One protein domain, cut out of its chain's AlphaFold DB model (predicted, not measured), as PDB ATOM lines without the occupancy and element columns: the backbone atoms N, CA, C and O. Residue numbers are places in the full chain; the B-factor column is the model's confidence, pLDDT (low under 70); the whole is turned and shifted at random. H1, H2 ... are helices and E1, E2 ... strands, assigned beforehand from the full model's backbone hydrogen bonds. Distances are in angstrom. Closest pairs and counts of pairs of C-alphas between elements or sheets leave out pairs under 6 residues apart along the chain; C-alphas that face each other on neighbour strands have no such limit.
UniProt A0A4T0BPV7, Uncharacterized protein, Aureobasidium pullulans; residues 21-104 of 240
ATOM      1  N   ARG A  21     104.414  85.875  92.700       86.69
ATOM      2  CA  ARG A  21     104.788  86.570  93.936       86.69
ATOM      3  C   ARG A  21     105.161  85.569  95.014       86.69
ATOM      4  O   ARG A  21     104.384  84.661  95.313       86.69
ATOM      5  N   CYS A  22     106.327  85.748  95.628       87.06
ATOM      6  CA  CYS A  22     106.784  84.852  96.680       87.06
ATOM      7  C   CYS A  22     105.913  85.013  97.930       87.06
ATOM      8  O   CYS A  22     105.871  86.072  98.559       87.06
ATOM      9  N   ARG A  23     105.228  83.934  98.317       84.69
ATOM     10  CA  ARG A  23     104.338  83.915  99.487       84.69
ATOM     11  C   ARG A  23     105.099  83.953 100.811       84.69
ATOM     12  O   ARG A  23     104.574  84.486 101.784       84.69
ATOM     13  N   ILE A  24     106.319  83.415 100.842       83.00
ATOM     14  CA  ILE A  24     107.167  83.378 102.041       83.00
ATOM     15  C   ILE A  24     107.737  84.772 102.322       83.00
ATOM     16  O   ILE A  24     107.577  85.279 103.431       83.00
ATOM     17  N   CYS A  25     108.293  85.449 101.309       82.19
ATOM     18  CA  CYS A  25     108.660  86.865 101.415       82.19
ATOM     19  C   CYS A  25     107.470  87.714 101.860       82.19
ATOM     20  O   CYS A  25     107.600  88.510 102.789       82.19
ATOM     21  N   LEU A  26     106.294  87.490 101.261       82.50
ATOM     22  CA  LEU A  26     105.097  88.255 101.590       82.50
ATOM     23  C   LEU A  26     104.657  88.061 103.048       82.50
ATOM     24  O   LEU A  26     104.268  89.027 103.702       82.50
ATOM     25  N   HIS A  27     104.756  86.837 103.575       77.75
ATOM     26  CA  HIS A  27     104.519  86.554 104.993       77.75
ATOM     27  C   HIS A  27     105.475  87.347 105.898       77.75
ATOM     28  O   HIS A  27     105.059  87.888 106.921       77.75
ATOM     29  N   ASN A  28     106.724  87.506 105.458       72.69
ATOM     30  CA  ASN A  28     107.752  88.308 106.120       72.69
ATOM     31  C   ASN A  28     107.664  89.813 105.797       72.69
ATOM     32  O   ASN A  28     108.584  90.561 106.117       72.69
ATOM     33  N   ARG A  29     106.558  90.273 105.191       75.44
ATOM     34  CA  ARG A  29     106.306  91.673 104.792       75.44
ATOM     35  C   ARG A  29     107.285  92.230 103.750       75.44
ATOM     36  O   ARG A  29     107.416  93.444 103.618       75.44
ATOM     37  N   VAL A  30     107.923  91.353 102.981       76.56
ATOM     38  CA  VAL A  30     108.782  91.697 101.843       76.56
ATOM     39  C   VAL A  30     108.043  91.372 100.548       76.56
ATOM     40  O   VAL A  30     107.468  90.294 100.399       76.56
ATOM     41  N   VAL A  31     108.046  92.294  99.587       78.06
ATOM     42  CA  VAL A  31     107.456  92.052  98.265       78.06
ATOM     43  C   VAL A  31     108.550  91.559  97.334       78.06
ATOM     44  O   VAL A  31     109.499  92.285  97.062       78.06
ATOM     45  N   LEU A  32     108.407  90.331  96.839       80.62
ATOM     46  CA  LEU A  32     109.293  89.788  95.819       80.62
ATOM     47  C   LEU A  32     108.464  89.128  94.726       80.62
ATOM     48  O   LEU A  32     107.842  88.082  94.933       80.62
ATOM     49  N   ASP A  33     108.506  89.753  93.554       79.62
ATOM     50  CA  ASP A  33     107.803  89.312  92.359       79.62
ATOM     51  C   ASP A  33     108.811  88.759  91.341       79.62
ATOM     52  O   ASP A  33     109.964  89.200  91.258       79.62
ATOM     53  N   ARG A  34     108.392  87.750  90.574       79.50
ATOM     54  CA  ARG A  34     109.162  87.153  89.477       79.50
ATOM     55  C   ARG A  34     108.267  86.945  88.261       79.50
ATOM     56  O   ARG A  34     107.086  86.620  88.377       79.50
ATOM     57  N   LYS A  35     108.851  87.122  87.075       72.31
ATOM     58  CA  LYS A  35     108.153  86.983  85.787       72.31
ATOM     59  C   LYS A  35     107.849  85.530  85.439       72.31
ATOM     60  O   LYS A  35     106.774  85.244  84.923       72.31
ATOM     61  N   THR A  36     108.774  84.622  85.745       71.00
ATOM     62  CA  THR A  36     108.737  83.240  85.257       71.00
ATOM     63  C   THR A  36     108.693  82.224  86.395       71.00
ATOM     64  O   THR A  36     109.160  82.464  87.515       71.00
ATOM     65  N   LEU A  37     108.164  81.041  86.072       76.94
ATOM     66  CA  LEU A  37     108.144  79.886  86.968       76.94
ATOM     67  C   LEU A  37     109.569  79.484  87.373       76.94
ATOM     68  O   LEU A  37     109.809  79.171  88.536       76.94
ATOM     69  N   ALA A  38     110.521  79.533  86.437       74.50
ATOM     70  CA  ALA A  38     111.917  79.188  86.689       74.50
ATOM     71  C   ALA A  38     112.567  80.115  87.731       74.50
ATOM     72  O   ALA A  38     113.218  79.624  88.651       74.50
ATOM     73  N   HIS A  39     112.328  81.429  87.658       76.06
ATOM     74  CA  HIS A  39     112.911  82.390  88.604       76.06
ATOM     75  C   HIS A  39     112.276  82.320  89.985       76.06
ATOM     76  O   HIS A  39     112.974  82.430  90.992       76.06
ATOM     77  N   MET A  40     110.963  82.090  90.052       85.00
ATOM     78  CA  MET A  40     110.308  81.847  91.333       85.00
ATOM     79  C   MET A  40     110.806  80.539  91.964       85.00
ATOM     80  O   MET A  40     111.110  80.507  93.153       85.00
ATOM     81  N   LYS A  41     110.982  79.484  91.159       80.69
ATOM     82  CA  LYS A  41     111.558  78.217  91.613       80.69
ATOM     83  C   LYS A  41     112.990  78.394  92.124       80.69
ATOM     84  O   LYS A  41     113.313  77.888  93.190       80.69
ATOM     85  N   TYR A  42     113.836  79.126  91.404       81.31
ATOM     86  CA  TYR A  42     115.199  79.425  91.849       81.31
ATOM     87  C   TYR A  42     115.207  80.200  93.173       81.31
ATOM     88  O   TYR A  42     115.882  79.800  94.117       81.31
ATOM     89  N   HIS A  43     114.394  81.254  93.277       85.19
ATOM     90  CA  HIS A  43     114.278  82.055  94.492       85.19
ATOM     91  C   HIS A  43     113.867  81.209  95.710       85.19
ATOM     92  O   HIS A  43     114.534  81.250  96.742       85.19
ATOM     93  N   LEU A  44     112.820  80.388  95.574       83.88
ATOM     94  CA  LEU A  44     112.382  79.468  96.628       83.88
ATOM     95  C   LEU A  44     113.487  78.466  97.000       83.88
ATOM     96  O   LEU A  44     113.682  78.160  98.177       83.88
ATOM     97  N   GLY A  45     114.227  77.977  96.005       79.38
ATOM     98  CA  GLY A  45     115.282  76.988  96.193       79.38
ATOM     99  C   GLY A  45     116.468  77.510  96.999       79.38
ATOM    100  O   GLY A  45     116.913  76.834  97.922       79.38
ATOM    101  N   CYS A  46     116.941  78.713  96.676       78.19
ATOM    102  CA  CYS A  46     118.170  79.267  97.248       78.19
ATOM    103  C   CYS A  46     117.926  80.096  98.517       78.19
ATOM    104  O   CYS A  46     118.711  80.028  99.455       78.19
ATOM    105  N   PHE A  47     116.833  80.863  98.577       79.25
ATOM    106  CA  PHE A  47     116.604  81.838  99.657       79.25
ATOM    107  C   PHE A  47     115.607  81.364 100.715       79.25
ATOM    108  O   PHE A  47     115.510  81.946 101.794       79.25
ATOM    109  N   HIS A  48     114.855  80.307 100.412       80.44
ATOM    110  CA  HIS A  48     113.905  79.705 101.345       80.44
ATOM    111  C   HIS A  48     114.214  78.239 101.643       80.44
ATOM    112  O   HIS A  48     113.396  77.569 102.267       80.44
ATOM    113  N   HIS A  49     115.388  77.754 101.227       79.56
ATOM    114  CA  HIS A  49     115.847  76.384 101.473       79.56
ATOM    115  C   HIS A  49     114.828  75.320 101.024       79.56
ATOM    116  O   HIS A  49     114.699  74.262 101.629       79.56
ATOM    117  N   LEU A  50     114.083  75.600  99.949       80.62
ATOM    118  CA  LEU A  50     113.161  74.642  99.327       80.62
ATOM    119  C   LEU A  50     113.810  73.908  98.150       80.62
ATOM    120  O   LEU A  50     113.124  73.328  97.314       80.62
ATOM    121  N   GLY A  51     115.131  73.987  98.035       84.31
ATOM    122  CA  GLY A  51     115.886  73.468  96.912       84.31
ATOM    123  C   GLY A  51     115.873  71.939  96.818       84.31
ATOM    124  O   GLY A  51     115.954  71.270  97.844       84.31
ATOM    125  N   PRO A  52     115.789  71.354  95.606       84.88
ATOM    126  CA  PRO A  52     115.729  69.904  95.436       84.88
ATOM    127  C   PRO A  52     117.081  69.213  95.622       84.88
ATOM    128  O   PRO A  52     117.138  67.987  95.605       84.88
ATOM    129  N   TRP A  53     118.174  69.967  95.713       87.06
ATOM    130  CA  TRP A  53     119.500  69.411  95.928       87.06
ATOM    131  C   TRP A  53     119.838  69.494  97.399       87.06
ATOM    132  O   TRP A  53     119.681  70.554  97.997       87.06
ATOM    133  N   CYS A  54     120.333  68.400  97.969       87.38
ATOM    134  CA  CYS A  54     120.686  68.329  99.372       87.38
ATOM    135  C   CYS A  54     122.021  67.619  99.614       87.38
ATOM    136  O   CYS A  54     122.443  66.730  98.868       87.38
ATOM    137  N   CYS A  55     122.702  68.028 100.680       85.75
ATOM    138  CA  CYS A  55     123.821  67.294 101.240       85.75
ATOM    139  C   CYS A  55     123.283  66.189 102.155       85.75
ATOM    140  O   CYS A  55     122.634  66.483 103.158       85.75
ATOM    141  N   PHE A  56     123.579  64.918 101.860       80.56
ATOM    142  CA  PHE A  56     123.034  63.800 102.644       80.56
ATOM    143  C   PHE A  56     123.573  63.717 104.084       80.56
ATOM    144  O   PHE A  56     122.985  63.028 104.912       80.56
ATOM    145  N   ILE A  57     124.693  64.388 104.384       81.12
ATOM    146  CA  ILE A  57     125.351  64.318 105.696       81.12
ATOM    147  C   ILE A  57     124.759  65.329 106.679       81.12
ATOM    148  O   ILE A  57     124.452  64.968 107.810       81.12
ATOM    149  N   CYS A  58     124.594  66.586 106.265       82.19
ATOM    150  CA  CYS A  58     124.138  67.662 107.152       82.19
ATOM    151  C   CYS A  58     122.739  68.199 106.814       82.19
ATOM    152  O   CYS A  58     122.213  69.033 107.547       82.19
ATOM    153  N   GLY A  59     122.139  67.751 105.707       79.31
ATOM    154  CA  GLY A  59     120.812  68.183 105.275       79.31
ATOM    155  C   GLY A  59     120.758  69.581 104.654       79.31
ATOM    156  O   GLY A  59     119.662  70.083 104.435       79.31
ATOM    157  N   HIS A  60     121.895  70.222 104.357       83.00
ATOM    158  CA  HIS A  60     121.911  71.507 103.649       83.00
ATOM    159  C   HIS A  60     121.252  71.377 102.270       83.00
ATOM    160  O   HIS A  60     121.622  70.479 101.515       83.00
ATOM    161  N   THR A  61     120.322  72.274 101.937       81.44
ATOM    162  CA  THR A  61     119.554  72.248 100.683       81.44
ATOM    163  C   THR A  61     119.761  73.504  99.843       81.44
ATOM    164  O   THR A  61     119.766  74.606 100.397       81.44
ATOM    165  N   ASP A  62     119.801  73.353  98.519       84.62
ATOM    166  CA  ASP A  62     119.887  74.465  97.571       84.62
ATOM    167  C   ASP A  62     119.116  74.186  96.263       84.62
ATOM    168  O   ASP A  62     118.812  73.043  95.897       84.62
ATOM    169  N   GLY A  63     118.747  75.256  95.555       77.69
ATOM    170  CA  GLY A  63     118.104  75.206  94.248       77.69
ATOM    171  C   GLY A  63     118.943  74.500  93.178       77.69
ATOM    172  O   GLY A  63     118.367  73.988  92.212       77.69
ATOM    173  N   ARG A  64     120.276  74.429  93.345       79.88
ATOM    174  CA  ARG A  64     121.199  73.841  92.360       79.88
ATOM    175  C   ARG A  64     122.211  72.843  92.944       79.88
ATOM    176  O   ARG A  64     122.616  72.928  94.100       79.88
ATOM    177  N   ALA A  65     122.654  71.906  92.103       81.12
ATOM    178  CA  ALA A  65     123.595  70.846  92.478       81.12
ATOM    179  C   ALA A  65     125.002  71.375  92.785       81.12
ATOM    180  O   ALA A  65     125.664  70.884  93.695       81.12
ATOM    181  N   ASP A  66     125.455  72.368  92.020       80.44
ATOM    182  CA  ASP A  66     126.776  72.987  92.136       80.44
ATOM    183  C   ASP A  66     126.938  73.736  93.464       80.44
ATOM    184  O   ASP A  66     127.996  73.669  94.087       80.44
ATOM    185  N   HIS A  67     125.872  74.367  93.959       81.94
ATOM    186  CA  HIS A  67     125.866  75.005  95.275       81.94
ATOM    187  C   HIS A  67     126.008  73.988  96.410       81.94
ATOM    188  O   HIS A  67     126.812  74.184  97.320       81.94
ATOM    189  N   VAL A  68     125.306  72.854  96.326       83.81
ATOM    190  CA  VAL A  68     125.471  71.760  97.293       83.81
ATOM    191  C   VAL A  68     126.865  71.138  97.189       83.81
ATOM    192  O   VAL A  68     127.468  70.819  98.213       83.81
ATOM    193  N   ALA A  69     127.420  71.007  95.981       83.25
ATOM    194  CA  ALA A  69     128.786  70.524  95.786       83.25
ATOM    195  C   ALA A  69     129.805  71.459  96.449       83.25
ATOM    196  O   ALA A  69     130.702  70.996  97.150       83.25
ATOM    197  N   LYS A  70     129.625  72.776  96.299       80.94
ATOM    198  CA  LYS A  70     130.444  73.785  96.972       80.94
ATOM    199  C   LYS A  70     130.270  73.755  98.487       80.94
ATOM    200  O   LYS A  70     131.253  73.861  99.219       80.94
ATOM    201  N   HIS A  71     129.044  73.588  98.978       84.25
ATOM    202  CA  HIS A  71     128.800  73.387 100.401       84.25
ATOM    203  C   HIS A  71     129.605  72.185 100.911       84.25
ATOM    204  O   HIS A  71     130.302  72.316 101.907       84.25
ATOM    205  N   ILE A  72     129.579  71.053 100.205       83.44
ATOM    206  CA  ILE A  72     130.317  69.839 100.577       83.44
ATOM    207  C   ILE A  72     131.826  70.091 100.624       83.44
ATOM    208  O   ILE A  72     132.473  69.751 101.615       83.44
ATOM    209  N   THR A  73     132.393  70.714  99.587       80.50
ATOM    210  CA  THR A  73     133.835  70.993  99.540       80.50
ATOM    211  C   THR A  73     134.265  71.974 100.630       80.50
ATOM    212  O   THR A  73     135.326  71.799 101.223       80.50
ATOM    213  N   THR A  74     133.426  72.960 100.950       77.06
ATOM    214  CA  THR A  74     133.705  73.963 101.989       77.06
ATOM    215  C   THR A  74     133.516  73.386 103.396       77.06
ATOM    216  O   THR A  74     134.369  73.557 104.268       77.06
ATOM    217  N   ALA A  75     132.427  72.647 103.618       65.88
ATOM    218  CA  ALA A  75     132.057  72.052 104.899       65.88
ATOM    219  C   ALA A  75     132.912  70.834 105.269       65.88
ATOM    220  O   ALA A  75     132.982  70.506 106.448       65.88
ATOM    221  N   CYS A  76     133.623  70.214 104.316       57.28
ATOM    222  CA  CYS A  76     134.657  69.198 104.573       57.28
ATOM    223  C   CYS A  76     135.705  69.641 105.605       57.28
ATOM    224  O   CYS A  76     136.313  68.797 106.258       57.28
ATOM    225  N   SER A  77     135.916  70.952 105.759       56.41
ATOM    226  CA  SER A  77     136.855  71.513 106.733       56.41
ATOM    227  C   SER A  77     136.325  71.547 108.178       56.41
ATOM    228  O   SER A  77     137.123  71.652 109.106       56.41
ATOM    229  N   THR A  78     135.007  71.439 108.392       57.91
ATOM    230  CA  THR A  78     134.355  71.663 109.701       57.91
ATOM    231  C   THR A  78     133.493  70.495 110.180       57.91
ATOM    232  O   THR A  78     133.373  70.262 111.380       57.91
ATOM    233  N   ILE A  79     132.909  69.734 109.258       61.41
ATOM    234  CA  ILE A  79     132.104  68.535 109.499       61.41
ATOM    235  C   ILE A  79     132.565  67.518 108.451       61.41
ATOM    236  O   ILE A  79     132.774  67.883 107.299       61.41
ATOM    237  N   ASN A  80     132.773  66.255 108.821       67.19
ATOM    238  CA  ASN A  80     133.439  65.281 107.949       67.19
ATOM    239  C   ASN A  80     132.566  64.917 106.722       67.19
ATOM    240  O   ASN A  80     131.798  63.958 106.751       67.19
ATOM    241  N   HIS A  81     132.668  65.719 105.655       73.75
ATOM    242  CA  HIS A  81     131.892  65.624 104.414       73.75
ATOM    243  C   HIS A  81     132.630  64.876 103.291       73.75
ATOM    244  O   HIS A  81     132.242  64.948 102.129       73.75
ATOM    245  N   THR A  82     133.691  64.138 103.620       65.25
ATOM    246  CA  THR A  82     134.680  63.578 102.678       65.25
ATOM    247  C   THR A  82     134.096  62.639 101.624       65.25
ATOM    248  O   THR A  82     134.706  62.442 100.579       65.25
ATOM    249  N   THR A  83     132.926  62.053 101.889       68.69
ATOM    250  CA  THR A  83     132.186  61.191 100.953       68.69
ATOM    251  C   THR A  83     130.837  61.777 100.532       68.69
ATOM    252  O   THR A  83     130.058  61.100  99.860       68.69
ATOM    253  N   ALA A  84     130.536  63.020 100.922       71.94
ATOM    254  CA  ALA A  84     129.293  63.669 100.549       71.94
ATOM    255  C   ALA A  84     129.256  63.953  99.047       71.94
ATOM    256  O   ALA A  84     130.229  64.402  98.448       71.94
ATOM    257  N   VAL A  85     128.090  63.729  98.450       78.50
ATOM    258  CA  VAL A  85     127.778  64.140  97.081       78.50
ATOM    259  C   VAL A  85     126.442  64.875  97.082       78.50
ATOM    260  O   VAL A  85     125.603  64.590  97.944       78.50
ATOM    261  N   PRO A  86     126.218  65.814  96.149       82.81
ATOM    262  CA  PRO A  86     124.900  66.395  95.955       82.81
ATOM    263  C   PRO A  86     123.905  65.293  95.610       82.81
ATOM    264  O   PRO A  86     124.064  64.587  94.613       82.81
ATOM    265  N   VAL A  87     122.871  65.153  96.430       84.06
ATOM    266  CA  VAL A  87     121.764  64.242  96.161       84.06
ATOM    267  C   VAL A  87     120.573  65.071  95.724       84.06
ATOM    268  O   VAL A  87     120.301  66.132  96.278       84.06
ATOM    269  N   ARG A  88     119.866  64.594  94.703       86.62
ATOM    270  CA  ARG A  88     118.608  65.199  94.281       86.62
ATOM    271  C   ARG A  88     117.455  64.500  94.989       86.62
ATOM    272  O   ARG A  88     117.213  63.322  94.736       86.62
ATOM    273  N   ASP A  89     116.738  65.225  95.833       82.25
ATOM    274  CA  ASP A  89     115.539  64.745  96.509       82.25
ATOM    275  C   ASP A  89     114.299  65.047  95.650       82.25
ATOM    276  O   ASP A  89     113.961  66.200  95.353       82.25
ATOM    277  N   GLN A  90     113.615  63.985  95.223       81.62
ATOM    278  CA  GLN A  90     112.429  64.104  94.381       81.62
ATOM    279  C   GLN A  90     111.215  64.658  95.147       81.62
ATOM    280  O   GLN A  90     110.436  65.410  94.568       81.62
ATOM    281  N   ASN A  91     111.085  64.384  96.448       76.94
ATOM    282  CA  ASN A  91     110.020  64.962  97.268       76.94
ATOM    283  C   ASN A  91     110.216  66.477  97.405       76.94
ATOM    284  O   ASN A  91     109.258  67.240  97.275       76.94
ATOM    285  N   MET A  92     111.455  66.937  97.603       79.31
ATOM    286  CA  MET A  92     111.768  68.373  97.626       79.31
ATOM    287  C   MET A  92     111.538  69.033  96.263       79.31
ATOM    288  O   MET A  92     110.987  70.132  96.192       79.31
ATOM    289  N   GLN A  93     111.872  68.343  95.169       80.81
ATOM    290  CA  GLN A  93     111.544  68.785  93.812       80.81
ATOM    291  C   GLN A  93     110.028  68.944  93.593       80.81
ATOM    292  O   GLN A  93     109.604  69.890  92.926       80.81
ATOM    293  N   ASP A  94     109.207  68.057  94.145       73.94
ATOM    294  CA  ASP A  94     107.753  68.155  94.021       73.94
ATOM    295  C   ASP A  94     107.195  69.279  94.907       73.94
ATOM    296  O   ASP A  94     106.343  70.056  94.464       73.94
ATOM    297  N   MET A  95     107.739  69.445  96.119       75.56
ATOM    298  CA  MET A  95     107.390  70.547  97.022       75.56
ATOM    299  C   MET A  95     107.704  71.914  96.414       75.56
ATOM    300  O   MET A  95     106.842  72.794  96.425       75.56
ATOM    301  N   ILE A  96     108.895  72.101  95.838       82.81
ATOM    302  CA  ILE A  96     109.268  73.385  95.235       82.81
ATOM    303  C   ILE A  96     108.400  73.697  94.015       82.81
ATOM    304  O   ILE A  96     108.014  74.848  93.826       82.81
ATOM    305  N   ILE A  97     108.019  72.696  93.212       79.50
ATOM    306  CA  ILE A  97     107.079  72.884  92.095       79.50
ATOM    307  C   ILE A  97     105.701  73.292  92.624       79.50
ATOM    308  O   ILE A  97     105.101  74.236  92.103       79.50
ATOM    309  N   ALA A  98     105.197  72.609  93.655       78.81
ATOM    310  CA  ALA A  98     103.910  72.919  94.262       78.81
ATOM    311  C   ALA A  98     103.887  74.332  94.863       78.81
ATOM    312  O   ALA A  98     102.926  75.073  94.646       78.81
ATOM    313  N   GLU A  99     104.948  74.739  95.560       84.94
ATOM    314  CA  GLU A  99     105.028  76.073  96.155       84.94
ATOM    315  C   GLU A  99     105.216  77.162  95.096       84.94
ATOM    316  O   GLU A  99     104.528  78.179  95.138       84.94
ATOM    317  N   THR A 100     106.021  76.910  94.061       83.69
ATOM    318  CA  THR A 100     106.157  77.827  92.915       83.69
ATOM    319  C   THR A 100     104.805  78.077  92.239       83.69
ATOM    320  O   THR A 100     104.487  79.213  91.892       83.69
ATOM    321  N   ARG A 101     103.970  77.039  92.088       81.56
ATOM    322  CA  ARG A 101     102.603  77.176  91.549       81.56
ATOM    323  C   ARG A 101     101.688  77.971  92.477       81.56
ATOM    324  O   ARG A 101     100.873  78.742  91.994       81.56
ATOM    325  N   ARG A 102     101.823  77.827  93.797       84.12
ATOM    326  CA  ARG A 102     101.061  78.637  94.764       84.12
ATOM    327  C   ARG A 102     101.464  80.108  94.730       84.12
ATOM    328  O   ARG A 102     100.621  80.957  94.996       84.12
ATOM    329  N   CYS A 103     102.715  80.409  94.390       85.06
ATOM    330  CA  CYS A 103     103.192  81.771  94.152       85.06
ATOM    331  C   CYS A 103     102.616  82.400  92.873       85.06
ATOM    332  O   CYS A 103     102.786  83.599  92.664       85.06
ATOM    333  N   GLN A 104     101.948  81.633  92.005       83.38
ATOM    334  CA  GLN A 104     101.328  82.180  90.804       83.38
ATOM    335  C   GLN A 104     100.176  83.111  91.182       83.38
ATOM    336  O   GLN A 104      99.251  82.733  91.902       83.38
TER     337      GLN A 104
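Overview. This is residues 21 to 104 of the 240 residues of an uncharacterized protein of Aureobasidium pullulans (UniProt A0A4T0BPV7). An elongated model with two lobes: in one, H3 packs on a small two-stranded sheet of E1 and E2; in the other, H4 and H2 cross steeply, with the short H1 at the far end near H2. The printed part goes out from H1 to the sheet lobe and comes back along H4, and its first and last C-alphas, of Arg 21 and Gln 104, are 6.4 A apart. It has 84 residues with four named helices and two named strands, in the order H1, H2, E1, H3, E2, H4; the sheet is antiparallel and the class is mostly helix. It is only just compact, close to loose, with a radius of gyration of the C-alphas of 13.8 A and spans of 40 by 24 by 17 A.

Along the chain. H1 is residues 23 to 27, beginning at C-alpha 23 (104.338, 83.915, 99.487). H2 is residues 37 to 47, 15.4 A long from first to last C-alpha. E1 is residues 53 to 55, with C-alpha 53 at (119.500, 69.411, 95.928). H3 is residues 65 to 75, 15.1 A long. E2 is residues 86 to 88. H4, the longest helix, is residues 90 to 102, 18.5 A long, and ends at C-alpha 102 (101.061, 78.637, 94.764).

Arrangement. H1 and H2 are near each other, with 5 pairs of C-alphas within 10 A. H1 and H4 are close but not clearly touching; their closest C-alphas, of Arg 23 and Arg 102, are 7.8 A apart. H2 and H4 touch, H4 with residues 96 to 101 alone; their closest C-alphas, of Lys 41 and Thr 100, are 5.6 A apart. These two helices run opposite ways at a steep tilt of 64 degrees. E1 and E2 are antiparallel neighbours, with N 54 and O 87 2.8 A apart and N 87 and O 54 2.9 A apart, both within hydrogen-bond range. Residues 53 to 54 of E1 also pair, antiparallel, with residues 61 to 62. The closest C-alphas of H3 and E1, of Trp 53 and Ala 65, are 5.5 A apart, and those of H3 and E2, of Val 68 and Pro 86, are 5.6 A apart. H3 is apart from H1, H2 and H4. In H1, H2, H3 and H4 every O i to N i+4 pair is within hydrogen-bond range.

Size, cuts and confidence. The two C-alphas farthest apart, of Ser 77 and Gln 104, are 40.4 A from each other. The printed part has no cut, and none of its links is long; those from H2 to E1 and from E2 to H4 are tight. The mean pLDDT of the printed part is 79.0, and residues 75 to 80 and 82 to 83 are under 70.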